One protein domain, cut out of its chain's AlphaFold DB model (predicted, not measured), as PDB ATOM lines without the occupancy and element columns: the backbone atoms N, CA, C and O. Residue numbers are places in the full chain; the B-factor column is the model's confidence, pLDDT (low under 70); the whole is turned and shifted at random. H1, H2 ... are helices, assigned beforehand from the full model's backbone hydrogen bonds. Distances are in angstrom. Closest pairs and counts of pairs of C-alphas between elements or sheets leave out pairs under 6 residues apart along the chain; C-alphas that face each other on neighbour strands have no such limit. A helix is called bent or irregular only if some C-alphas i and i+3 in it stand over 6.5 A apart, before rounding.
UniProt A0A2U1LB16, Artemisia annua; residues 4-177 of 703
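This is residues 4 to 177 of the 703 residues of a protein of Artemisia annua (UniProt A0A2U1LB16). Four helices, H1, H3, H5 and H8, stand side by side in a curving row and run the same way, while H2, H4 and H7 run back along one side of that row. H5 is in the middle; the last helix, H9, lies across one end, near the start of H7. The printed part has 174 residues with nine named helices, H1 to H9 in chain order, and no named strand: all helix. H1 to H5 form an up-and-down bundle, each helix running against the one before. The whole is compact, with a radius of gyration of the C-alphas of 17.1 A and spans of 52 by 41 by 24 A.

H3, residues 56 to 74, the longest helix, touches H1, residues 5 to 22, the same way at a shallow tilt of 17 degrees; the closest C-alphas, of Phe 11 and Val 59, are 5.8 A apart. H2, residues 29 to 44, has a kink of 36 degrees near residue 36 and forms a hairpin with H3, Thr 43 and Arg 60 being closest, C-alphas 4.7 A apart. H5, residues 100 to 113, is the hub, touching five helices. It touches H3 at Ala 64 and Gly 109, C-alphas 4.7 A apart, and H8, residues 143 to 160, at Tyr 104 and Val 152, 5.0 A. H4, residues 79 to 94, forms a hairpin with H5, touching it with residues 86 to 93 alone; the closest C-alphas are Leu 89 and Thr 106, 5.4 A. H6, residues 115 to 118, touches H5 only at the corner, at Pro 110 and Val 117, C-alphas 6.0 A apart. H7, residues 122 to 137, forms a hairpin with H8, closest at Phe 136 and Arg 146, C-alphas 6.3 A apart. H9, residues 165 to 177, is close to but not clearly touching H7, about perpendicular at 76 degrees; the closest C-alphas, of Leu 122 and Tyr 171, are 7.7 A apart. H1 and H8 are apart. Every O i to N i+4 pair is within hydrogen-bond range in H1, H3, H8 and H9, but 7 of 12 in H2, 9 of 12 in H4, 8 of 10 in H5 and 10 of 12 in H7; H6 is too short for one.

H1 begins at C-alpha 5 (47.527, 130.926, 28.460); H9 ends at C-alpha 177 (44.277, 175.960, 53.996). H3 is 26.8 A long, H8 25.9 A and H1 25.6 A. H2, H7 and, only just, H4 are irregular: C-alphas 30 and 33 are 7.3 A apart, 123 and 126 7.3 A, 89 and 92 6.9 A.

The C-alphas farthest apart, of His 25 and Glu 140, are 55.4 A apart. The printed part has no cut; the link from H2 to H3, 11 residues, is long. The mean pLDDT of the printed part is 77.4; 42 residues are under 70, among them 48 to 54, 136 to 144 and 168 to 177.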
ATOM      1  N   GLY A   4      43.515 131.446  29.742       56.41
ATOM      2  CA  GLY A   4      44.530 131.550  30.803       56.41
ATOM      3  C   GLY A   4      45.969 131.249  30.349       56.41
ATOM      4  O   GLY A   4      46.882 131.240  31.173       56.41
ATOM      5  N   LEU A   5      46.191 130.988  29.054       63.81
ATOM      6  CA  LEU A   5      47.527 130.926  28.460       63.81
ATOM      7  C   LEU A   5      48.106 132.331  28.210       63.81
ATOM      8  O   LEU A   5      49.322 132.497  28.189       63.81
ATOM      9  N   LEU A   6      47.254 133.350  28.037       69.81
ATOM     10  CA  LEU A   6      47.669 134.696  27.630       69.81
ATOM     11  C   LEU A   6      48.372 135.472  28.755       69.81
ATOM     12  O   LEU A   6      49.431 136.055  28.533       69.81
ATOM     13  N   SER A   7      47.817 135.446  29.968       69.19
ATOM     14  CA  SER A   7      48.448 136.023  31.164       69.19
ATOM     15  C   SER A   7      49.799 135.358  31.446       69.19
ATOM     16  O   SER A   7      50.800 136.045  31.650       69.19
ATOM     17  N   LYS A   8      49.858 134.023  31.340       76.88
ATOM     18  CA  LYS A   8      51.092 133.230  31.452       76.88
ATOM     19  C   LYS A   8      52.119 133.582  30.370       76.88
ATOM     20  O   LYS A   8      53.303 133.681  30.681       76.88
ATOM     21  N   LEU A   9      51.686 133.831  29.130       82.19
ATOM     22  CA  LEU A   9      52.558 134.282  28.041       82.19
ATOM     23  C   LEU A   9      53.144 135.672  28.323       82.19
ATOM     24  O   LEU A   9      54.354 135.844  28.198       82.19
ATOM     25  N   PHE A  10      52.335 136.647  28.754       83.31
ATOM     26  CA  PHE A  10      52.850 137.967  29.139       83.31
ATOM     27  C   PHE A  10      53.823 137.886  30.323       83.31
ATOM     28  O   PHE A  10      54.862 138.542  30.302       83.31
ATOM     29  N   PHE A  11      53.548 137.039  31.317       85.50
ATOM     30  CA  PHE A  11      54.447 136.820  32.453       85.50
ATOM     31  C   PHE A  11      55.782 136.178  32.033       85.50
ATOM     32  O   PHE A  11      56.850 136.635  32.443       85.50
ATOM     33  N   ALA A  12      55.749 135.177  31.145       85.44
ATOM     34  CA  ALA A  12      56.949 134.574  30.562       85.44
ATOM     35  C   ALA A  12      57.754 135.578  29.715       85.44
ATOM     36  O   ALA A  12      58.981 135.613  29.804       85.44
ATOM     37  N   LEU A  13      57.077 136.440  28.948       87.94
ATOM     38  CA  LEU A  13      57.711 137.518  28.185       87.94
ATOM     39  C   LEU A  13      58.379 138.554  29.099       87.94
ATOM     40  O   LEU A  13      59.512 138.941  28.830       87.94
ATOM     41  N   MET A  14      57.745 138.965  30.202       89.56
ATOM     42  CA  MET A  14      58.388 139.868  31.166       89.56
ATOM     43  C   MET A  14      59.590 139.205  31.856       89.56
ATOM     44  O   MET A  14      60.616 139.853  32.029       89.56
ATOM     45  N   ARG A  15      59.523 137.906  32.190       88.44
ATOM     46  CA  ARG A  15      60.687 137.156  32.709       88.44
ATOM     47  C   ARG A  15      61.834 137.079  31.697       88.44
ATOM     48  O   ARG A  15      62.991 137.189  32.088       88.44
ATOM     49  N   PHE A  16      61.542 136.969  30.402       89.12
ATOM     50  CA  PHE A  16      62.563 137.077  29.356       89.12
ATOM     51  C   PHE A  16      63.189 138.485  29.298       89.12
ATOM     52  O   PHE A  16      64.408 138.607  29.183       89.12
ATOM     53  N   VAL A  17      62.393 139.550  29.467       89.56
ATOM     54  CA  VAL A  17      62.923 140.919  29.623       89.56
ATOM     55  C   VAL A  17      63.809 141.033  30.873       89.56
ATOM     56  O   VAL A  17      64.870 141.648  30.790       89.56
ATOM     57  N   GLN A  18      63.464 140.377  31.988       89.94
ATOM     58  CA  GLN A  18      64.330 140.282  33.173       89.94
ATOM     59  C   GLN A  18      65.707 139.705  32.825       89.94
ATOM     60  O   GLN A  18      66.731 140.307  33.144       89.94
ATOM     61  N   SER A  19      65.736 138.570  32.118       88.56
ATOM     62  CA  SER A  19      66.978 137.901  31.711       88.56
ATOM     63  C   SER A  19      67.854 138.782  30.813       88.56
ATOM     64  O   SER A  19      69.071 138.804  30.981       88.56
ATOM     65  N   LEU A  20      67.249 139.545  29.895       88.62
ATOM     66  CA  LEU A  20      67.970 140.510  29.057       88.62
ATOM     67  C   LEU A  20      68.532 141.684  29.876       88.62
ATOM     68  O   LEU A  20      69.672 142.084  29.662       88.62
ATOM     69  N   LEU A  21      67.763 142.218  30.829       87.25
ATOM     70  CA  LEU A  21      68.173 143.354  31.666       87.25
ATOM     71  C   LEU A  21      69.200 143.002  32.750       87.25
ATOM     72  O   LEU A  21      69.864 143.906  33.264       87.25
ATOM     73  N   TRP A  22      69.323 141.723  33.105       87.81
ATOM     74  CA  TRP A  22      70.323 141.214  34.048       87.81
ATOM     75  C   TRP A  22      71.622 140.748  33.386       87.81
ATOM     76  O   TRP A  22      72.637 140.662  34.071       87.81
ATOM     77  N   ASN A  23      71.636 140.483  32.078       87.44
ATOM     78  CA  ASN A  23      72.868 140.103  31.392       87.44
ATOM     79  C   ASN A  23      73.823 141.321  31.289       87.44
ATOM     80  O   ASN A  23      73.431 142.353  30.735       87.44
ATOM     81  N   PRO A  24      75.067 141.246  31.806       81.12
ATOM     82  CA  PRO A  24      76.034 142.337  31.687       81.12
ATOM     83  C   PRO A  24      76.734 142.369  30.318       81.12
ATOM     84  O   PRO A  24      77.252 143.410  29.933       81.12
ATOM     85  N   HIS A  25      76.735 141.258  29.573       82.75
ATOM     86  CA  HIS A  25      77.419 141.123  28.282       82.75
ATOM     87  C   HIS A  25      76.556 141.539  27.079       82.75
ATOM     88  O   HIS A  25      77.059 141.599  25.960       82.75
ATOM     89  N   ILE A  26      75.265 141.828  27.287       86.38
ATOM     90  CA  ILE A  26      74.367 142.350  26.248       86.38
ATOM     91  C   ILE A  26      74.177 143.853  26.471       86.38
ATOM     92  O   ILE A  26      73.627 144.285  27.484       86.38
ATOM     93  N   HIS A  27      74.593 144.655  25.493       81.69
ATOM     94  CA  HIS A  27      74.370 146.100  25.472       81.69
ATOM     95  C   HIS A  27      72.949 146.392  24.956       81.69
ATOM     96  O   HIS A  27      72.683 146.396  23.755       81.69
ATOM     97  N   VAL A  28      72.005 146.560  25.889       82.94
ATOM     98  CA  VAL A  28      70.560 146.711  25.604       82.94
ATOM     99  C   VAL A  28      70.178 148.147  25.200       82.94
ATOM    100  O   VAL A  28      69.144 148.350  24.566       82.94
ATOM    101  N   GLU A  29      71.015 149.138  25.519       81.50
ATOM    102  CA  GLU A  29      70.796 150.578  25.280       81.50
ATOM    103  C   GLU A  29      70.280 150.947  23.873       81.50
ATOM    104  O   GLU A  29      69.223 151.581  23.804       81.50
ATOM    105  N   PRO A  30      70.892 150.519  22.746       84.38
ATOM    106  CA  PRO A  30      70.395 150.861  21.407       84.38
ATOM    107  C   PRO A  30      68.982 150.331  21.114       84.38
ATOM    108  O   PRO A  30      68.268 150.896  20.286       84.38
ATOM    109  N   TYR A  31      68.539 149.280  21.810       85.81
ATOM    110  CA  TYR A  31      67.204 148.692  21.657       85.81
ATOM    111  C   TYR A  31      66.189 149.215  22.682       85.81
ATOM    112  O   TYR A  31      65.001 148.889  22.597       85.81
ATOM    113  N   LEU A  32      66.612 150.055  23.633       84.62
ATOM    114  CA  LEU A  32      65.783 150.531  24.741       84.62
ATOM    115  C   LEU A  32      64.519 151.255  24.252       84.62
ATOM    116  O   LEU A  32      63.432 151.010  24.774       84.62
ATOM    117  N   HIS A  33      64.619 152.072  23.199       83.50
ATOM    118  CA  HIS A  33      63.462 152.754  22.604       83.50
ATOM    119  C   HIS A  33      62.407 151.779  22.037       83.50
ATOM    120  O   HIS A  33      61.219 152.094  22.039       83.50
ATOM    121  N   GLN A  34      62.807 150.584  21.587       87.88
ATOM    122  CA  GLN A  34      61.880 149.546  21.119       87.88
ATOM    123  C   GLN A  34      61.382 148.648  22.267       87.88
ATOM    124  O   GLN A  34      60.259 148.146  22.206       87.88
ATOM    125  N   LEU A  35      62.190 148.466  23.316       87.12
ATOM    126  CA  LEU A  35      61.895 147.611  24.471       87.12
ATOM    127  C   LEU A  35      61.010 148.289  25.534       87.12
ATOM    128  O   LEU A  35      60.240 147.609  26.207       87.12
ATOM    129  N   MET A  36      61.057 149.615  25.670       86.25
ATOM    130  CA  MET A  36      60.251 150.338  26.664       86.25
ATOM    131  C   MET A  36      58.740 150.380  26.347       86.25
ATOM    132  O   MET A  36      57.958 149.993  27.219       86.25
ATOM    133  N   PRO A  37      58.275 150.767  25.136       88.12
ATOM    134  CA  PRO A  37      56.848 150.795  24.799       88.12
ATOM    135  C   PRO A  37      56.062 149.500  25.083       88.12
ATOM    136  O   PRO A  37      54.954 149.616  25.612       88.12
ATOM    137  N   PRO A  38      56.565 148.276  24.802       88.19
ATOM    138  CA  PRO A  38      55.829 147.057  25.136       88.19
ATOM    139  C   PRO A  38      55.724 146.820  26.650       88.19
ATOM    140  O   PRO A  38      54.645 146.465  27.116       88.19
ATOM    141  N   VAL A  39      56.776 147.084  27.437       89.50
ATOM    142  CA  VAL A  39      56.736 146.927  28.906       89.50
ATOM    143  C   VAL A  39      55.768 147.936  29.541       89.50
ATOM    144  O   VAL A  39      54.938 147.552  30.364       89.50
ATOM    145  N   ILE A  40      55.787 149.201  29.105       87.81
ATOM    146  CA  ILE A  40      54.833 150.231  29.568       87.81
ATOM    147  C   ILE A  40      53.406 149.906  29.103       87.81
ATOM    148  O   ILE A  40      52.436 150.161  29.811       87.81
ATOM    149  N   THR A  41      53.240 149.304  27.923       87.56
ATOM    150  CA  THR A  41      51.919 148.825  27.491       87.56
ATOM    151  C   THR A  41      51.427 147.710  28.416       87.56
ATOM    152  O   THR A  41      50.256 147.703  28.779       87.56
ATOM    153  N   CYS A  42      52.304 146.821  28.887       87.00
ATOM    154  CA  CYS A  42      51.947 145.804  29.877       87.00
ATOM    155  C   CYS A  42      51.630 146.371  31.276       87.00
ATOM    156  O   CYS A  42      50.875 145.731  32.002       87.00
ATOM    157  N   THR A  43      52.088 147.575  31.649       87.88
ATOM    158  CA  THR A  43      51.592 148.262  32.862       87.88
ATOM    159  C   THR A  43      50.284 149.026  32.616       87.88
ATOM    160  O   THR A  43      49.375 148.937  33.441       87.88
ATOM    161  N   LEU A  44      50.135 149.726  31.483       87.06
ATOM    162  CA  LEU A  44      49.031 150.669  31.206       87.06
ATOM    163  C   LEU A  44      47.884 150.134  30.314       87.06
ATOM    164  O   LEU A  44      46.930 150.868  30.034       87.06
ATOM    165  N   ALA A  45      47.928 148.883  29.845       84.75
ATOM    166  CA  ALA A  45      46.906 148.329  28.949       84.75
ATOM    167  C   ALA A  45      45.508 148.280  29.589       84.75
ATOM    168  O   ALA A  45      45.346 147.895  30.749       84.75
ATOM    169  N   LYS A  46      44.482 148.595  28.786       79.12
ATOM    170  CA  LYS A  46      43.064 148.603  29.190       79.12
ATOM    171  C   LYS A  46      42.506 147.221  29.537       79.12
ATOM    172  O   LYS A  46      41.591 147.120  30.345       79.12
ATOM    173  N   ARG A  47      43.035 146.167  28.910       71.62
ATOM    174  CA  ARG A  47      42.696 144.759  29.162       71.62
ATOM    175  C   ARG A  47      43.936 143.906  28.903       71.62
ATOM    176  O   ARG A  47      44.511 144.004  27.826       71.62
ATOM    177  N   LEU A  48      44.333 143.097  29.883       66.19
ATOM    178  CA  LEU A  48      45.444 142.130  29.781       66.19
ATOM    179  C   LEU A  48      44.961 140.672  29.846       66.19
ATOM    180  O   LEU A  48      45.656 139.769  29.389       66.19
ATOM    181  N   GLY A  49      43.755 140.459  30.373       63.69
ATOM    182  CA  GLY A  49      43.010 139.205  30.323       63.69
ATOM    183  C   GLY A  49      41.635 139.403  29.680       63.69
ATOM    184  O   GLY A  49      41.227 140.527  29.370       63.69
ATOM    185  N   LYS A  50      40.910 138.298  29.492       58.34
ATOM    186  CA  LYS A  50      39.487 138.298  29.093       58.34
ATOM    187  C   LYS A  50      38.571 137.769  30.202       58.34
ATOM    188  O   LYS A  50      37.355 137.798  30.030       58.34
ATOM    189  N   ARG A  51      39.128 137.273  31.310       57.41
ATOM    190  CA  ARG A  51      38.402 136.691  32.442       57.41
ATOM    191  C   ARG A  51      38.850 137.317  33.760       57.41
ATOM    192  O   ARG A  51      39.987 137.745  33.903       57.41
ATOM    193  N   ILE A  52      37.944 137.298  34.737       53.94
ATOM    194  CA  ILE A  52      38.170 137.782  36.110       53.94
ATOM    195  C   ILE A  52      39.317 136.999  36.781       53.94
ATOM    196  O   ILE A  52      40.124 137.572  37.501       53.94
ATOM    197  N   ALA A  53      39.418 135.700  36.476       52.97
ATOM    198  CA  ALA A  53      40.439 134.779  36.979       52.97
ATOM    199  C   ALA A  53      41.798 134.849  36.240       52.97
ATOM    200  O   ALA A  53      42.656 133.995  36.453       52.97
ATOM    201  N   ASP A  54      42.005 135.820  35.342       64.81
ATOM    202  CA  ASP A  54      43.331 136.086  34.781       64.81
ATOM    203  C   ASP A  54      44.096 137.003  35.762       64.81
ATOM    204  O   ASP A  54      43.780 138.195  35.842       64.81
ATOM    205  N   ASN A  55      45.107 136.478  36.479       71.94
ATOM    206  CA  ASN A  55      45.961 137.214  37.439       71.94
ATOM    207  C   ASN A  55      46.862 138.262  36.753       71.94
ATOM    208  O   ASN A  55      48.086 138.171  36.702       71.94
ATOM    209  N   HIS A  56      46.237 139.280  36.176       79.19
ATOM    210  CA  HIS A  56      46.899 140.323  35.409       79.19
ATOM    211  C   HIS A  56      47.462 141.455  36.284       79.19
ATOM    212  O   HIS A  56      48.245 142.260  35.785       79.19
ATOM    213  N   TRP A  57      47.108 141.497  37.574       85.19
ATOM    214  CA  TRP A  57      47.697 142.394  38.575       85.19
ATOM    215  C   TRP A  57      49.188 142.086  38.777       85.19
ATOM    216  O   TRP A  57      50.016 142.955  38.523       85.19
ATOM    217  N   GLU A  58      49.538 140.818  39.031       84.69
ATOM    218  CA  GLU A  58      50.929 140.338  39.130       84.69
ATOM    219  C   GLU A  58      51.771 140.719  37.900       84.69
ATOM    220  O   GLU A  58      52.932 141.108  38.014       84.69
ATOM    221  N   VAL A  59      51.177 140.644  36.701       87.00
ATOM    222  CA  VAL A  59      51.845 141.021  35.445       87.00
ATOM    223  C   VAL A  59      52.115 142.530  35.388       87.00
ATOM    224  O   VAL A  59      53.183 142.925  34.917       87.00
ATOM    225  N   ARG A  60      51.202 143.377  35.892       89.44
ATOM    226  CA  ARG A  60      51.414 144.833  35.998       89.44
ATOM    227  C   ARG A  60      52.475 145.171  37.044       89.44
ATOM    228  O   ARG A  60      53.338 145.989  36.747       89.44
ATOM    229  N   ASP A  61      52.450 144.532  38.213       89.19
ATOM    230  CA  ASP A  61      53.444 144.730  39.280       89.19
ATOM    231  C   ASP A  61      54.848 144.355  38.811       89.19
ATOM    232  O   ASP A  61      55.813 145.111  38.951       89.19
ATOM    233  N   PHE A  62      54.964 143.182  38.193       89.88
ATOM    234  CA  PHE A  62      56.223 142.691  37.666       89.88
ATOM    235  C   PHE A  62      56.724 143.600  36.531       89.88
ATOM    236  O   PHE A  62      57.885 144.006  36.554       89.88
ATOM    237  N   ALA A  63      55.859 144.024  35.601       90.38
ATOM    238  CA  ALA A  63      56.225 144.981  34.556       90.38
ATOM    239  C   ALA A  63      56.616 146.368  35.114       90.38
ATOM    240  O   ALA A  63      57.588 146.955  34.640       90.38
ATOM    241  N   ALA A  64      55.943 146.878  36.152       90.88
ATOM    242  CA  ALA A  64      56.283 148.147  36.804       90.88
ATOM    243  C   ALA A  64      57.688 148.111  37.424       90.88
ATOM    244  O   ALA A  64      58.484 149.030  37.217       90.88
ATOM    245  N   ASN A  65      58.039 147.004  38.085       91.00
ATOM    246  CA  ASN A  65      59.391 146.766  38.589       91.00
ATOM    247  C   ASN A  65      60.448 146.717  37.465       91.00
ATOM    248  O   ASN A  65      61.574 147.175  37.665       91.00
ATOM    249  N   HIS A  66      60.093 146.246  36.264       90.44
ATOM    250  CA  HIS A  66      60.993 146.266  35.103       90.44
ATOM    251  C   HIS A  66      61.188 147.676  34.538       90.44
ATOM    252  O   HIS A  66      62.331 148.067  34.296       90.44
ATOM    253  N   VAL A  67      60.120 148.479  34.413       89.62
ATOM    254  CA  VAL A  67      60.238 149.908  34.058       89.62
ATOM    255  C   VAL A  67      61.150 150.620  35.062       89.62
ATOM    256  O   VAL A  67      62.075 151.316  34.656       89.62
ATOM    257  N   ALA A  68      60.964 150.394  36.365       88.81
ATOM    258  CA  ALA A  68      61.808 150.975  37.404       88.81
ATOM    259  C   ALA A  68      63.279 150.533  37.329       88.81
ATOM    260  O   ALA A  68      64.172 151.364  37.494       88.81
ATOM    261  N   HIS A  69      63.552 149.256  37.049       88.62
ATOM    262  CA  HIS A  69      64.916 148.759  36.851       88.62
ATOM    263  C   HIS A  69      65.585 149.419  35.631       88.62
ATOM    264  O   HIS A  69      66.733 149.851  35.718       88.62
ATOM    265  N   MET A  70      64.852 149.595  34.526       88.25
ATOM    266  CA  MET A  70      65.344 150.310  33.340       88.25
ATOM    267  C   MET A  70      65.566 151.807  33.619       88.25
ATOM    268  O   MET A  70      66.610 152.341  33.249       88.25
ATOM    269  N   CYS A  71      64.663 152.468  34.353       85.88
ATOM    270  CA  CYS A  71      64.834 153.854  34.811       85.88
ATOM    271  C   CYS A  71      66.062 154.054  35.708       85.88
ATOM    272  O   CYS A  71      66.667 155.125  35.663       85.88
ATOM    273  N   LYS A  72      66.409 153.056  36.532       86.12
ATOM    274  CA  LYS A  72      67.565 153.095  37.441       86.12
ATOM    275  C   LYS A  72      68.877 152.769  36.725       86.12
ATOM    276  O   LYS A  72      69.872 153.425  37.002       86.12
ATOM    277  N   ARG A  73      68.883 151.812  35.784       84.88
ATOM    278  CA  ARG A  73      70.088 151.419  35.026       84.88
ATOM    279  C   ARG A  73      70.476 152.421  33.931       84.88
ATOM    280  O   ARG A  73      71.663 152.627  33.732       84.88
ATOM    281  N   PHE A  74      69.507 153.033  33.244       83.19
ATOM    282  CA  PHE A  74      69.751 153.869  32.051       83.19
ATOM    283  C   PHE A  74      69.292 155.333  32.203       83.19
ATOM    284  O   PHE A  74      69.341 156.116  31.256       83.19
ATOM    285  N   GLY A  75      68.801 155.722  33.384       80.56
ATOM    286  CA  GLY A  75      68.265 157.065  33.625       80.56
ATOM    287  C   GLY A  75      69.309 158.178  33.717       80.56
ATOM    288  O   GLY A  75      68.954 159.341  33.546       80.56
ATOM    289  N   HIS A  76      70.574 157.828  33.967       75.88
ATOM    290  CA  HIS A  76      71.694 158.771  33.966       75.88
ATOM    291  C   HIS A  76      71.965 159.295  32.547       75.88
ATOM    292  O   HIS A  76      72.028 160.503  32.321       75.88
ATOM    293  N   ASP A  77      72.041 158.380  31.584       74.50
ATOM    294  CA  ASP A  77      72.481 158.671  30.215       74.50
ATOM    295  C   ASP A  77      71.317 159.149  29.329       74.50
ATOM    296  O   ASP A  77      71.510 159.900  28.372       74.50
ATOM    297  N   TYR A  78      70.080 158.792  29.701       76.50
ATOM    298  CA  TYR A  78      68.852 159.210  29.026       76.50
ATOM    299  C   TYR A  78      67.916 159.993  29.962       76.50
ATOM    300  O   TYR A  78      66.835 159.533  30.331       76.50
ATOM    301  N   THR A  79      68.264 161.236  30.295       74.19
ATOM    302  CA  THR A  79      67.386 162.136  31.079       74.19
ATOM    303  C   THR A  79      66.011 162.361  30.424       74.19
ATOM    304  O   THR A  79      64.987 162.461  31.104       74.19
ATOM    305  N   SER A  80      65.954 162.359  29.088       75.06
ATOM    306  CA  SER A  80      64.713 162.434  28.305       75.06
ATOM    307  C   SER A  80      63.819 161.198  28.459       75.06
ATOM    308  O   SER A  80      62.595 161.321  28.381       75.06
ATOM    309  N   LEU A  81      64.394 160.020  28.734       78.56
ATOM    310  CA  LEU A  81      63.641 158.791  28.982       78.56
ATOM    311  C   LEU A  81      62.758 158.962  30.219       78.56
ATOM    312  O   LEU A  81      61.548 158.792  30.120       78.56
ATOM    313  N   GLN A  82      63.323 159.368  31.360       77.50
ATOM    314  CA  GLN A  82      62.555 159.528  32.603       77.50
ATOM    315  C   GLN A  82      61.399 160.536  32.455       77.50
ATOM    316  O   GLN A  82      60.301 160.293  32.962       77.50
ATOM    317  N   MET A  83      61.597 161.620  31.697       77.38
ATOM    318  CA  MET A  83      60.546 162.606  31.401       77.38
ATOM    319  C   MET A  83      59.435 162.045  30.499       77.38
ATOM    320  O   MET A  83      58.248 162.240  30.781       77.38
ATOM    321  N   ASN A  84      59.794 161.310  29.446       79.88
ATOM    322  CA  ASN A  84      58.832 160.675  28.539       79.88
ATOM    323  C   ASN A  84      58.048 159.548  29.235       79.88
ATOM    324  O   ASN A  84      56.841 159.415  29.042       79.88
ATOM    325  N   LEU A  85      58.702 158.778  30.109       82.50
ATOM    326  CA  LEU A  85      58.049 157.759  30.932       82.50
ATOM    327  C   LEU A  85      57.114 158.373  31.964       82.50
ATOM    328  O   LEU A  85      55.993 157.902  32.105       82.50
ATOM    329  N   THR A  86      57.533 159.436  32.650       78.25
ATOM    330  CA  THR A  86      56.679 160.125  33.625       78.25
ATOM    331  C   THR A  86      55.449 160.707  32.928       78.25
ATOM    332  O   THR A  86      54.327 160.443  33.341       78.25
ATOM    333  N   THR A  87      55.608 161.411  31.807       78.44
ATOM    334  CA  THR A  87      54.450 161.938  31.061       78.44
ATOM    335  C   THR A  87      53.537 160.839  30.499       78.44
ATOM    336  O   THR A  87      52.318 161.010  30.516       78.44
ATOM    337  N   MET A  88      54.076 159.690  30.074       81.44
ATOM    338  CA  MET A  88      53.274 158.544  29.623       81.44
ATOM    339  C   MET A  88      52.547 157.830  30.774       81.44
ATOM    340  O   MET A  88      51.364 157.527  30.638       81.44
ATOM    341  N   LEU A  89      53.224 157.598  31.905       80.00
ATOM    342  CA  LEU A  89      52.664 156.964  33.103       80.00
ATOM    343  C   LEU A  89      51.609 157.836  33.782       80.00
ATOM    344  O   LEU A  89      50.650 157.284  34.295       80.00
ATOM    345  N   PHE A  90      51.750 159.166  33.781       77.69
ATOM    346  CA  PHE A  90      50.814 160.072  34.463       77.69
ATOM    347  C   PHE A  90      49.618 160.504  33.620       77.69
ATOM    348  O   PHE A  90      48.622 160.964  34.179       77.69
ATOM    349  N   LYS A  91      49.668 160.350  32.293       77.81
ATOM    350  CA  LYS A  91      48.550 160.719  31.414       77.81
ATOM    351  C   LYS A  91      47.212 160.081  31.840       77.81
ATOM    352  O   LYS A  91      46.230 160.820  31.911       77.81
ATOM    353  N   PRO A  92      47.141 158.790  32.232       68.06
ATOM    354  CA  PRO A  92      45.890 158.205  32.702       68.06
ATOM    355  C   PRO A  92      45.408 158.694  34.074       68.06
ATOM    356  O   PRO A  92      44.251 158.462  34.410       68.06
ATOM    357  N   PHE A  93      46.257 159.376  34.853       72.50
ATOM    358  CA  PHE A  93      45.880 160.003  36.128       72.50
ATOM    359  C   PHE A  93      45.246 161.392  35.945       72.50
ATOM    360  O   PHE A  93      44.629 161.911  36.875       72.50
ATOM    361  N   LEU A  94      45.440 162.002  34.768       73.56
ATOM    362  CA  LEU A  94      45.052 163.379  34.456       73.56
ATOM    363  C   LEU A  94      43.729 163.477  33.677       73.56
ATOM    364  O   LEU A  94      42.977 164.423  33.899       73.56
ATOM    365  N   ASP A  95      43.409 162.524  32.791       68.69
ATOM    366  CA  ASP A  95      42.116 162.524  32.086       68.69
ATOM    367  C   ASP A  95      41.051 161.701  32.845       68.69
ATOM    368  O   ASP A  95      41.270 160.541  33.184       68.69
ATOM    369  N   ARG A  96      39.817 162.207  32.986       60.25
ATOM    370  CA  ARG A  96      38.685 161.488  33.629       60.25
ATOM    371  C   ARG A  96      38.072 160.353  32.766       60.25
ATOM    372  O   ARG A  96      36.862 160.155  32.779       60.25
ATOM    373  N   LYS A  97      38.855 159.665  31.918       66.00
ATOM    374  CA  LYS A  97      38.352 158.737  30.863       66.00
ATOM    375  C   LYS A  97      38.968 157.329  30.857       66.00
ATOM    376  O   LYS A  97      38.629 156.515  29.990       66.00
ATOM    377  N   TRP A  98      39.881 157.036  31.776       70.06
ATOM    378  CA  TRP A  98      40.610 155.766  31.821       70.06
ATOM    379  C   TRP A  98      39.884 154.722  32.685       70.06
ATOM    380  O   TRP A  98      38.962 155.046  33.425       70.06
ATOM    381  N   SER A  99      40.241 153.443  32.534       80.06
ATOM    382  CA  SER A  99      39.627 152.351  33.314       80.06
ATOM    383  C   SER A  99      40.427 152.022  34.576       80.06
ATOM    384  O   SER A  99      41.634 152.257  34.611       80.06
ATOM    385  N   LEU A 100      39.771 151.443  35.590       80.62
ATOM    386  CA  LEU A 100      40.362 151.143  36.904       80.62
ATOM    387  C   LEU A 100      41.660 150.324  36.792       80.62
ATOM    388  O   LEU A 100      42.668 150.675  37.397       80.62
ATOM    389  N   THR A 101      41.697 149.310  35.922       84.12
ATOM    390  CA  THR A 101      42.917 148.510  35.693       84.12
ATOM    391  C   THR A 101      44.098 149.312  35.116       84.12
ATOM    392  O   THR A 101      45.254 148.935  35.302       84.12
ATOM    393  N   GLN A 102      43.837 150.435  34.438       86.25
ATOM    394  CA  GLN A 102      44.866 151.356  33.934       86.25
ATOM    395  C   GLN A 102      45.268 152.374  34.998       86.25
ATOM    396  O   GLN A 102      46.450 152.693  35.105       86.25
ATOM    397  N   LEU A 103      44.308 152.834  35.807       84.31
ATOM    398  CA  LEU A 103      44.555 153.665  36.982       84.31
ATOM    399  C   LEU A 103      45.471 152.934  37.981       84.31
ATOM    400  O   LEU A 103      46.428 153.522  38.466       84.31
ATOM    401  N   TYR A 104      45.282 151.627  38.179       86.56
ATOM    402  CA  TYR A 104      46.194 150.781  38.959       86.56
ATOM    403  C   TYR A 104      47.638 150.820  38.430       86.56
ATOM    404  O   TYR A 104      48.558 151.164  39.167       86.56
ATOM    405  N   GLY A 105      47.859 150.539  37.139       86.69
ATOM    406  CA  GLY A 105      49.205 150.575  36.542       86.69
ATOM    407  C   GLY A 105      49.848 151.971  36.540       86.69
ATOM    408  O   GLY A 105      51.068 152.101  36.632       86.69
ATOM    409  N   THR A 106      49.010 153.006  36.492       85.06
ATOM    410  CA  THR A 106      49.350 154.438  36.594       85.06
ATOM    411  C   THR A 106      49.760 154.841  38.010       85.06
ATOM    412  O   THR A 106      50.554 155.757  38.172       85.06
ATOM    413  N   VAL A 107      49.259 154.151  39.036       86.00
ATOM    414  CA  VAL A 107      49.661 154.324  40.439       86.00
ATOM    415  C   VAL A 107      50.924 153.501  40.735       86.00
ATOM    416  O   VAL A 107      51.896 154.014  41.293       86.00
ATOM    417  N   GLN A 108      50.966 152.243  40.291       87.50
ATOM    418  CA  GLN A 108      52.052 151.314  40.609       87.50
ATOM    419  C   GLN A 108      53.367 151.625  39.874       87.50
ATOM    420  O   GLN A 108      54.444 151.544  40.466       87.50
ATOM    421  N   GLY A 109      53.309 152.040  38.602       85.81
ATOM    422  CA  GLY A 109      54.496 152.412  37.820       85.81
ATOM    423  C   GLY A 109      55.348 153.502  38.495       85.81
ATOM    424  O   GLY A 109      56.504 153.242  38.826       85.81
ATOM    425  N   PRO A 110      54.793 154.701  38.758       83.56
ATOM    426  CA  PRO A 110      55.470 155.778  39.485       83.56
ATOM    427  C   PRO A 110      56.011 155.380  40.864       83.56
ATOM    428  O   PRO A 110      57.086 155.839  41.249       83.56
ATOM    429  N   THR A 111      55.310 154.493  41.575       84.38
ATOM    430  CA  THR A 111      55.724 153.988  42.896       84.38
ATOM    431  C   THR A 111      57.022 153.196  42.827       84.38
ATOM    432  O   THR A 111      57.904 153.383  43.662       84.38
ATOM    433  N   ALA A 112      57.196 152.383  41.783       83.88
ATOM    434  CA  ALA A 112      58.447 151.672  41.548       83.88
ATOM    435  C   ALA A 112      59.597 152.612  41.100       83.88
ATOM    436  O   ALA A 112      60.769 152.331  41.382       83.88
ATOM    437  N   LEU A 113      59.282 153.736  40.430       82.00
ATOM    438  CA  LEU A 113      60.269 154.737  39.995       82.00
ATOM    439  C   LEU A 113      60.888 155.509  41.175       82.00
ATOM    440  O   LEU A 113      62.115 155.557  41.263       82.00
ATOM    441  N   GLY A 114      60.078 156.087  42.076       78.06
ATOM    442  CA  GLY A 114      60.569 156.722  43.310       78.06
ATOM    443  C   GLY A 114      59.831 157.996  43.772       78.06
ATOM    444  O   GLY A 114      58.963 158.519  43.069       78.06
ATOM    445  N   PRO A 115      60.190 158.539  44.954       71.00
ATOM    446  CA  PRO A 115      59.394 159.544  45.671       71.00
ATOM    447  C   PRO A 115      59.259 160.890  44.946       71.00
ATOM    448  O   PRO A 115      58.191 161.496  44.985       71.00
ATOM    449  N   VAL A 116      60.290 161.337  44.219       66.38
ATOM    450  CA  VAL A 116      60.239 162.583  43.424       66.38
ATOM    451  C   VAL A 116      59.148 162.519  42.348       66.38
ATOM    452  O   VAL A 116      58.494 163.519  42.065       66.38
ATOM    453  N   VAL A 117      58.913 161.332  41.780       68.62
ATOM    454  CA  VAL A 117      57.884 161.099  40.760       68.62
ATOM    455  C   VAL A 117      56.491 161.016  41.403       68.62
ATOM    456  O   VAL A 117      55.523 161.539  40.854       68.62
ATOM    457  N   LEU A 118      56.384 160.443  42.607       72.81
ATOM    458  CA  LEU A 118      55.129 160.360  43.367       72.81
ATOM    459  C   LEU A 118      54.535 161.730  43.744       72.81
ATOM    460  O   LEU A 118      53.314 161.850  43.859       72.81
ATOM    461  N   LEU A 119      55.347 162.790  43.835       69.50
ATOM    462  CA  LEU A 119      54.865 164.169  44.025       69.50
ATOM    463  C   LEU A 119      53.864 164.622  42.946       69.50
ATOM    464  O   LEU A 119      53.026 165.486  43.205       69.50
ATOM    465  N   CYS A 120      53.913 164.039  41.744       68.88
ATOM    466  CA  CYS A 120      52.964 164.335  40.675       68.88
ATOM    467  C   CYS A 120      51.575 163.691  40.876       68.88
ATOM    468  O   CYS A 120      50.630 164.106  40.205       68.88
ATOM    469  N   ILE A 121      51.425 162.718  41.790       72.12
ATOM    470  CA  ILE A 121      50.131 162.081  42.119       72.12
ATOM    471  C   ILE A 121      49.312 163.007  43.028       72.12
ATOM    472  O   ILE A 121      48.133 163.251  42.770       72.12
ATOM    473  N   LEU A 122      49.960 163.579  44.049       70.19
ATOM    474  CA  LEU A 122      49.352 164.421  45.087       70.19
ATOM    475  C   LEU A 122      48.262 165.406  44.597       70.19
ATOM    476  O   LEU A 122      47.158 165.355  45.136       70.19
ATOM    477  N   PRO A 123      48.469 166.278  43.586       71.38
ATOM    478  CA  PRO A 123      47.467 167.291  43.228       71.38
ATOM    479  C   PRO A 123      46.118 166.734  42.745       71.38
ATOM    480  O   PRO A 123      45.109 167.404  42.932       71.38
ATOM    481  N   ASN A 124      46.072 165.528  42.163       71.06
ATOM    482  CA  ASN A 124      44.820 164.925  41.673       71.06
ATOM    483  C   ASN A 124      44.327 163.766  42.561       71.06
ATOM    484  O   ASN A 124      43.314 163.140  42.252       71.06
ATOM    485  N   LEU A 125      45.023 163.485  43.671       71.62
ATOM    486  CA  LEU A 125      44.692 162.395  44.590       71.62
ATOM    487  C   LEU A 125      43.287 162.564  45.188       71.62
ATOM    488  O   LEU A 125      42.490 161.637  45.097       71.62
ATOM    489  N   LYS A 126      42.946 163.757  45.701       68.19
ATOM    490  CA  LYS A 126      41.609 164.065  46.249       68.19
ATOM    491  C   LYS A 126      40.487 163.809  45.231       68.19
ATOM    492  O   LYS A 126      39.478 163.199  45.566       68.19
ATOM    493  N   THR A 127      40.689 164.212  43.975       74.44
ATOM    494  CA  THR A 127      39.720 164.015  42.882       74.44
ATOM    495  C   THR A 127      39.525 162.536  42.545       74.44
ATOM    496  O   THR A 127      38.397 162.087  42.367       74.44
ATOM    497  N   ASN A 128      40.616 161.767  42.474       69.19
ATOM    498  CA  ASN A 128      40.560 160.349  42.122       69.19
ATOM    499  C   ASN A 128      40.085 159.467  43.294       69.19
ATOM    500  O   ASN A 128      39.468 158.434  43.045       69.19
ATOM    501  N   LEU A 129      40.291 159.885  44.551       70.44
ATOM    502  CA  LEU A 129      39.690 159.251  45.731       70.44
ATOM    503  C   LEU A 129      38.171 159.457  45.778       70.44
ATOM    504  O   LEU A 129      37.452 158.472  45.893       70.44
ATOM    505  N   GLY A 130      37.671 160.680  45.560       69.56
ATOM    506  CA  GLY A 130      36.223 160.937  45.529       69.56
ATOM    507  C   GLY A 130      35.473 160.121  44.463       69.56
ATOM    508  O   GLY A 130      34.354 159.675  44.696       69.56
ATOM    509  N   ILE A 131      36.109 159.843  43.317       71.06
ATOM    510  CA  ILE A 131      35.556 158.955  42.273       71.06
ATOM    511  C   ILE A 131      35.541 157.481  42.725       71.06
ATOM    512  O   ILE A 131      34.631 156.735  42.368       71.06
ATOM    513  N   LEU A 132      36.528 157.035  43.510       71.88
ATOM    514  CA  LEU A 132      36.518 155.688  44.096       71.88
ATOM    515  C   LEU A 132      35.445 155.572  45.187       71.88
ATOM    516  O   LEU A 132      34.736 154.574  45.227       71.88
ATOM    517  N   GLU A 133      35.278 156.599  46.019       70.38
ATOM    518  CA  GLU A 133      34.221 156.687  47.035       70.38
ATOM    519  C   GLU A 133      32.817 156.656  46.402       70.38
ATOM    520  O   GLU A 133      31.959 155.914  46.877       70.38
ATOM    521  N   GLU A 134      32.604 157.357  45.281       70.00
ATOM    522  CA  GLU A 134      31.382 157.290  44.457       70.00
ATOM    523  C   GLU A 134      31.103 155.840  43.991       70.00
ATOM    524  O   GLU A 134      30.024 155.299  44.235       70.00
ATOM    525  N   ILE A 135      32.115 155.151  43.444       70.06
ATOM    526  CA  ILE A 135      32.037 153.737  43.016       70.06
ATOM    527  C   ILE A 135      31.806 152.766  44.194       70.06
ATOM    528  O   ILE A 135      31.169 151.723  44.023       70.06
ATOM    529  N   PHE A 136      32.301 153.076  45.396       68.50
ATOM    530  CA  PHE A 136      32.017 152.280  46.592       68.50
ATOM    531  C   PHE A 136      30.605 152.528  47.141       68.50
ATOM    532  O   PHE A 136      30.003 151.582  47.651       68.50
ATOM    533  N   CYS A 137      30.050 153.735  47.003       59.38
ATOM    534  CA  CYS A 137      28.673 154.053  47.401       59.38
ATOM    535  C   CYS A 137      27.619 153.425  46.470       59.38
ATOM    536  O   CYS A 137      26.561 153.001  46.944       59.38
ATOM    537  N   ASP A 138      27.908 153.321  45.170       63.22
ATOM    538  CA  ASP A 138      27.017 152.722  44.171       63.22
ATOM    539  C   ASP A 138      26.807 151.212  44.400       63.22
ATOM    540  O   ASP A 138      27.529 150.354  43.886       63.22
ATOM    541  N   ASN A 139      25.753 150.859  45.137       53.94
ATOM    542  CA  ASN A 139      25.425 149.460  45.429       53.94
ATOM    543  C   ASN A 139      24.978 148.630  44.211       53.94
ATOM    544  O   ASN A 139      25.019 147.405  44.287       53.94
ATOM    545  N   GLU A 140      24.593 149.260  43.096       57.31
ATOM    546  CA  GLU A 140      24.221 148.564  41.851       57.31
ATOM    547  C   GLU A 140      25.399 148.358  40.880       57.31
ATOM    548  O   GLU A 140      25.265 147.649  39.876       57.31
ATOM    549  N   GLN A 141      26.577 148.935  41.155       58.72
ATOM    550  CA  GLN A 141      27.751 148.664  40.332       58.72
ATOM    551  C   GLN A 141      28.225 147.218  40.527       58.72
ATOM    552  O   GLN A 141      28.449 146.745  41.640       58.72
ATOM    553  N   LYS A 142      28.382 146.516  39.395       63.28
ATOM    554  CA  LYS A 142      28.783 145.103  39.305       63.28
ATOM    555  C   LYS A 142      29.978 144.831  40.216       63.28
ATOM    556  O   LYS A 142      30.984 145.520  40.103       63.28
ATOM    557  N   GLU A 143      29.912 143.775  41.025       69.31
ATOM    558  CA  GLU A 143      30.925 143.405  42.035       69.31
ATOM    559  C   GLU A 143      32.375 143.482  41.514       69.31
ATOM    560  O   GLU A 143      33.284 143.916  42.215       69.31
ATOM    561  N   MET A 144      32.570 143.147  40.235       69.81
ATOM    562  CA  MET A 144      33.826 143.277  39.493       69.81
ATOM    563  C   MET A 144      34.444 144.690  39.514       69.81
ATOM    564  O   MET A 144      35.653 144.798  39.697       69.81
ATOM    565  N   THR A 145      33.670 145.773  39.348       73.38
ATOM    566  CA  THR A 145      34.220 147.144  39.397       73.38
ATOM    567  C   THR A 145      34.526 147.580  40.823       73.38
ATOM    568  O   THR A 145      35.523 148.264  41.030       73.38
ATOM    569  N   ARG A 146      33.756 147.117  41.818       76.06
ATOM    570  CA  ARG A 146      34.063 147.327  43.246       76.06
ATOM    571  C   ARG A 146      35.356 146.592  43.643       76.06
ATOM    572  O   ARG A 146      36.187 147.160  44.345       76.06
ATOM    573  N   TYR A 147      35.592 145.389  43.109       77.75
ATOM    574  CA  TYR A 147      36.853 144.647  43.268       77.75
ATOM    575  C   TYR A 147      38.043 145.333  42.568       77.75
ATOM    576  O   TYR A 147      39.098 145.502  43.178       77.75
ATOM    577  N   GLU A 148      37.887 145.789  41.317       81.19
ATOM    578  CA  GLU A 148      38.921 146.583  40.628       81.19
ATOM    579  C   GLU A 148      39.236 147.892  41.381       81.19
ATOM    580  O   GLU A 148      40.404 148.260  41.510       81.19
ATOM    581  N   ALA A 149      38.220 148.576  41.921       81.38
ATOM    582  CA  ALA A 149      38.380 149.796  42.715       81.38
ATOM    583  C   ALA A 149      39.112 149.536  44.041       81.38
ATOM    584  O   ALA A 149      39.979 150.324  44.419       81.38
ATOM    585  N   TRP A 150      38.839 148.413  44.714       83.12
ATOM    586  CA  TRP A 150      39.546 148.013  45.935       83.12
ATOM    587  C   TRP A 150      41.047 147.788  45.693       83.12
ATOM    588  O   TRP A 150      41.873 148.263  46.473       83.12
ATOM    589  N   HIS A 151      41.423 147.155  44.575       83.12
ATOM    590  CA  HIS A 151      42.833 147.006  44.185       83.12
ATOM    591  C   HIS A 151      43.511 148.349  43.883       83.12
ATOM    592  O   HIS A 151      44.652 148.561  44.293       83.12
ATOM    593  N   VAL A 152      42.817 149.289  43.229       84.44
ATOM    594  CA  VAL A 152      43.326 150.663  43.031       84.44
ATOM    595  C   VAL A 152      43.507 151.388  44.369       84.44
ATOM    596  O   VAL A 152      44.539 152.021  44.581       84.44
ATOM    597  N   TYR A 153      42.539 151.287  45.281       82.56
ATOM    598  CA  TYR A 153      42.594 151.921  46.599       82.56
ATOM    599  C   TYR A 153      43.735 151.357  47.465       82.56
ATOM    600  O   TYR A 153      44.520 152.120  48.030       82.56
ATOM    601  N   GLY A 154      43.906 150.030  47.488       84.31
ATOM    602  CA  GLY A 154      45.032 149.370  48.152       84.31
ATOM    603  C   GLY A 154      46.392 149.800  47.589       84.31
ATOM    604  O   GLY A 154      47.307 150.098  48.358       84.31
ATOM    605  N   ALA A 155      46.510 149.922  46.261       84.12
ATOM    606  CA  ALA A 155      47.710 150.460  45.622       84.12
ATOM    607  C   ALA A 155      47.963 151.925  46.021       84.12
ATOM    608  O   ALA A 155      49.082 152.261  46.401       84.12
ATOM    609  N   LEU A 156      46.936 152.786  46.017       82.88
ATOM    610  CA  LEU A 156      47.053 154.190  46.436       82.88
ATOM    611  C   LEU A 156      47.563 154.318  47.880       82.88
ATOM    612  O   LEU A 156      48.526 155.054  48.109       82.88
ATOM    613  N   LEU A 157      46.992 153.556  48.822       81.62
ATOM    614  CA  LEU A 157      47.455 153.495  50.214       81.62
ATOM    615  C   LEU A 157      48.905 153.004  50.331       81.62
ATOM    616  O   LEU A 157      49.656 153.510  51.167       81.62
ATOM    617  N   ALA A 158      49.323 152.048  49.495       80.81
ATOM    618  CA  ALA A 158      50.715 151.614  49.440       80.81
ATOM    619  C   ALA A 158      51.648 152.740  48.956       80.81
ATOM    620  O   ALA A 158      52.719 152.912  49.533       80.81
ATOM    621  N   THR A 159      51.236 153.563  47.980       78.88
ATOM    622  CA  THR A 159      52.060 154.703  47.527       78.88
ATOM    623  C   THR A 159      52.235 155.755  48.621       78.88
ATOM    624  O   THR A 159      53.351 156.212  48.850       78.88
ATOM    625  N   VAL A 160      51.167 156.090  49.358       77.12
ATOM    626  CA  VAL A 160      51.206 157.088  50.443       77.12
ATOM    627  C   VAL A 160      52.183 156.673  51.548       77.12
ATOM    628  O   VAL A 160      52.902 157.522  52.065       77.12
ATOM    629  N   LYS A 161      52.295 155.369  51.843       78.12
ATOM    630  CA  LYS A 161      53.273 154.818  52.801       78.12
ATOM    631  C   LYS A 161      54.738 154.909  52.340       78.12
ATOM    632  O   LYS A 161      55.629 154.741  53.166       78.12
ATOM    633  N   VAL A 162      54.996 155.160  51.053       77.56
ATOM    634  CA  VAL A 162      56.347 155.328  50.478       77.56
ATOM    635  C   VAL A 162      56.783 156.804  50.453       77.56
ATOM    636  O   VAL A 162      57.974 157.088  50.325       77.56
ATOM    637  N   LEU A 163      55.861 157.764  50.608       76.25
ATOM    638  CA  LEU A 163      56.228 159.178  50.742       76.25
ATOM    639  C   LEU A 163      56.809 159.458  52.142       76.25
ATOM    640  O   LEU A 163      56.287 158.954  53.137       76.25
ATOM    641  N   PRO A 164      57.836 160.322  52.262       73.94
ATOM    642  CA  PRO A 164      58.321 160.754  53.567       73.94
ATOM    643  C   PRO A 164      57.225 161.556  54.296       73.94
ATOM    644  O   PRO A 164      56.603 162.437  53.689       73.94
ATOM    645  N   PRO A 165      57.001 161.322  55.605       69.69
ATOM    646  CA  PRO A 165      55.834 161.844  56.322       69.69
ATOM    647  C   PRO A 165      55.764 163.376  56.326       69.69
ATOM    648  O   PRO A 165      54.678 163.938  56.260       69.69
ATOM    649  N   GLN A 166      56.913 164.060  56.295       72.06
ATOM    650  CA  GLN A 166      57.000 165.522  56.204       72.06
ATOM    651  C   GLN A 166      56.247 166.093  54.986       72.06
ATOM    652  O   GLN A 166      55.611 167.140  55.086       72.06
ATOM    653  N   ILE A 167      56.282 165.393  53.846       71.50
ATOM    654  CA  ILE A 167      55.598 165.808  52.613       71.50
ATOM    655  C   ILE A 167      54.095 165.520  52.702       71.50
ATOM    656  O   ILE A 167      53.291 166.325  52.236       71.50
ATOM    657  N   VAL A 168      53.707 164.413  53.344       67.81
ATOM    658  CA  VAL A 168      52.297 164.065  53.579       67.81
ATOM    659  C   VAL A 168      51.644 165.081  54.525       67.81
ATOM    660  O   VAL A 168      50.598 165.632  54.192       67.81
ATOM    661  N   CYS A 169      52.299 165.423  55.641       65.12
ATOM    662  CA  CYS A 169      51.842 166.469  56.560       65.12
ATOM    663  C   CYS A 169      51.735 167.841  55.874       65.12
ATOM    664  O   CYS A 169      50.739 168.536  56.060       65.12
ATOM    665  N   LEU A 170      52.717 168.216  55.041       67.94
ATOM    666  CA  LEU A 170      52.671 169.465  54.275       67.94
ATOM    667  C   LEU A 170      51.512 169.483  53.263       67.94
ATOM    668  O   LEU A 170      50.876 170.519  53.092       67.94
ATOM    669  N   TYR A 171      51.218 168.356  52.606       67.31
ATOM    670  CA  TYR A 171      50.090 168.252  51.678       67.31
ATOM    671  C   TYR A 171      48.739 168.374  52.395       67.31
ATOM    672  O   TYR A 171      47.895 169.139  51.936       67.31
ATOM    673  N   ILE A 172      48.552 167.691  53.532       66.56
ATOM    674  CA  ILE A 172      47.335 167.798  54.356       66.56
ATOM    675  C   ILE A 172      47.115 169.260  54.775       66.56
ATOM    676  O   ILE A 172      46.089 169.847  54.446       66.56
ATOM    677  N   TRP A 173      48.138 169.893  55.358       64.88
ATOM    678  CA  TRP A 173      48.098 171.297  55.780       64.88
ATOM    679  C   TRP A 173      47.784 172.274  54.629       64.88
ATOM    680  O   TRP A 173      47.028 173.231  54.804       64.88
ATOM    681  N   LEU A 174      48.311 172.024  53.422       62.31
ATOM    682  CA  LEU A 174      47.981 172.804  52.221       62.31
ATOM    683  C   LEU A 174      46.549 172.559  51.715       62.31
ATOM    684  O   LEU A 174      45.942 173.481  51.170       62.31
ATOM    685  N   CYS A 175      46.007 171.350  51.878       59.34
ATOM    686  CA  CYS A 175      44.617 171.041  51.544       59.34
ATOM    687  C   CYS A 175      43.628 171.709  52.506       59.34
ATOM    688  O   CYS A 175      42.626 172.243  52.036       59.34
ATOM    689  N   ASP A 176      43.932 171.739  53.805       52.66
ATOM    690  CA  ASP A 176      43.083 172.372  54.822       52.66
ATOM    691  C   ASP A 176      43.045 173.900  54.644       52.66
ATOM    692  O   ASP A 176      41.976 174.508  54.636       52.66
ATOM    693  N   ILE A 177      44.194 174.529  54.358       51.12
ATOM    694  CA  ILE A 177      44.277 175.960  53.996       51.12
ATOM    695  C   ILE A 177      43.513 176.284  52.698       51.12
ATOM    696  O   ILE A 177      43.111 177.428  52.483       51.12
TER     697      ILE A 177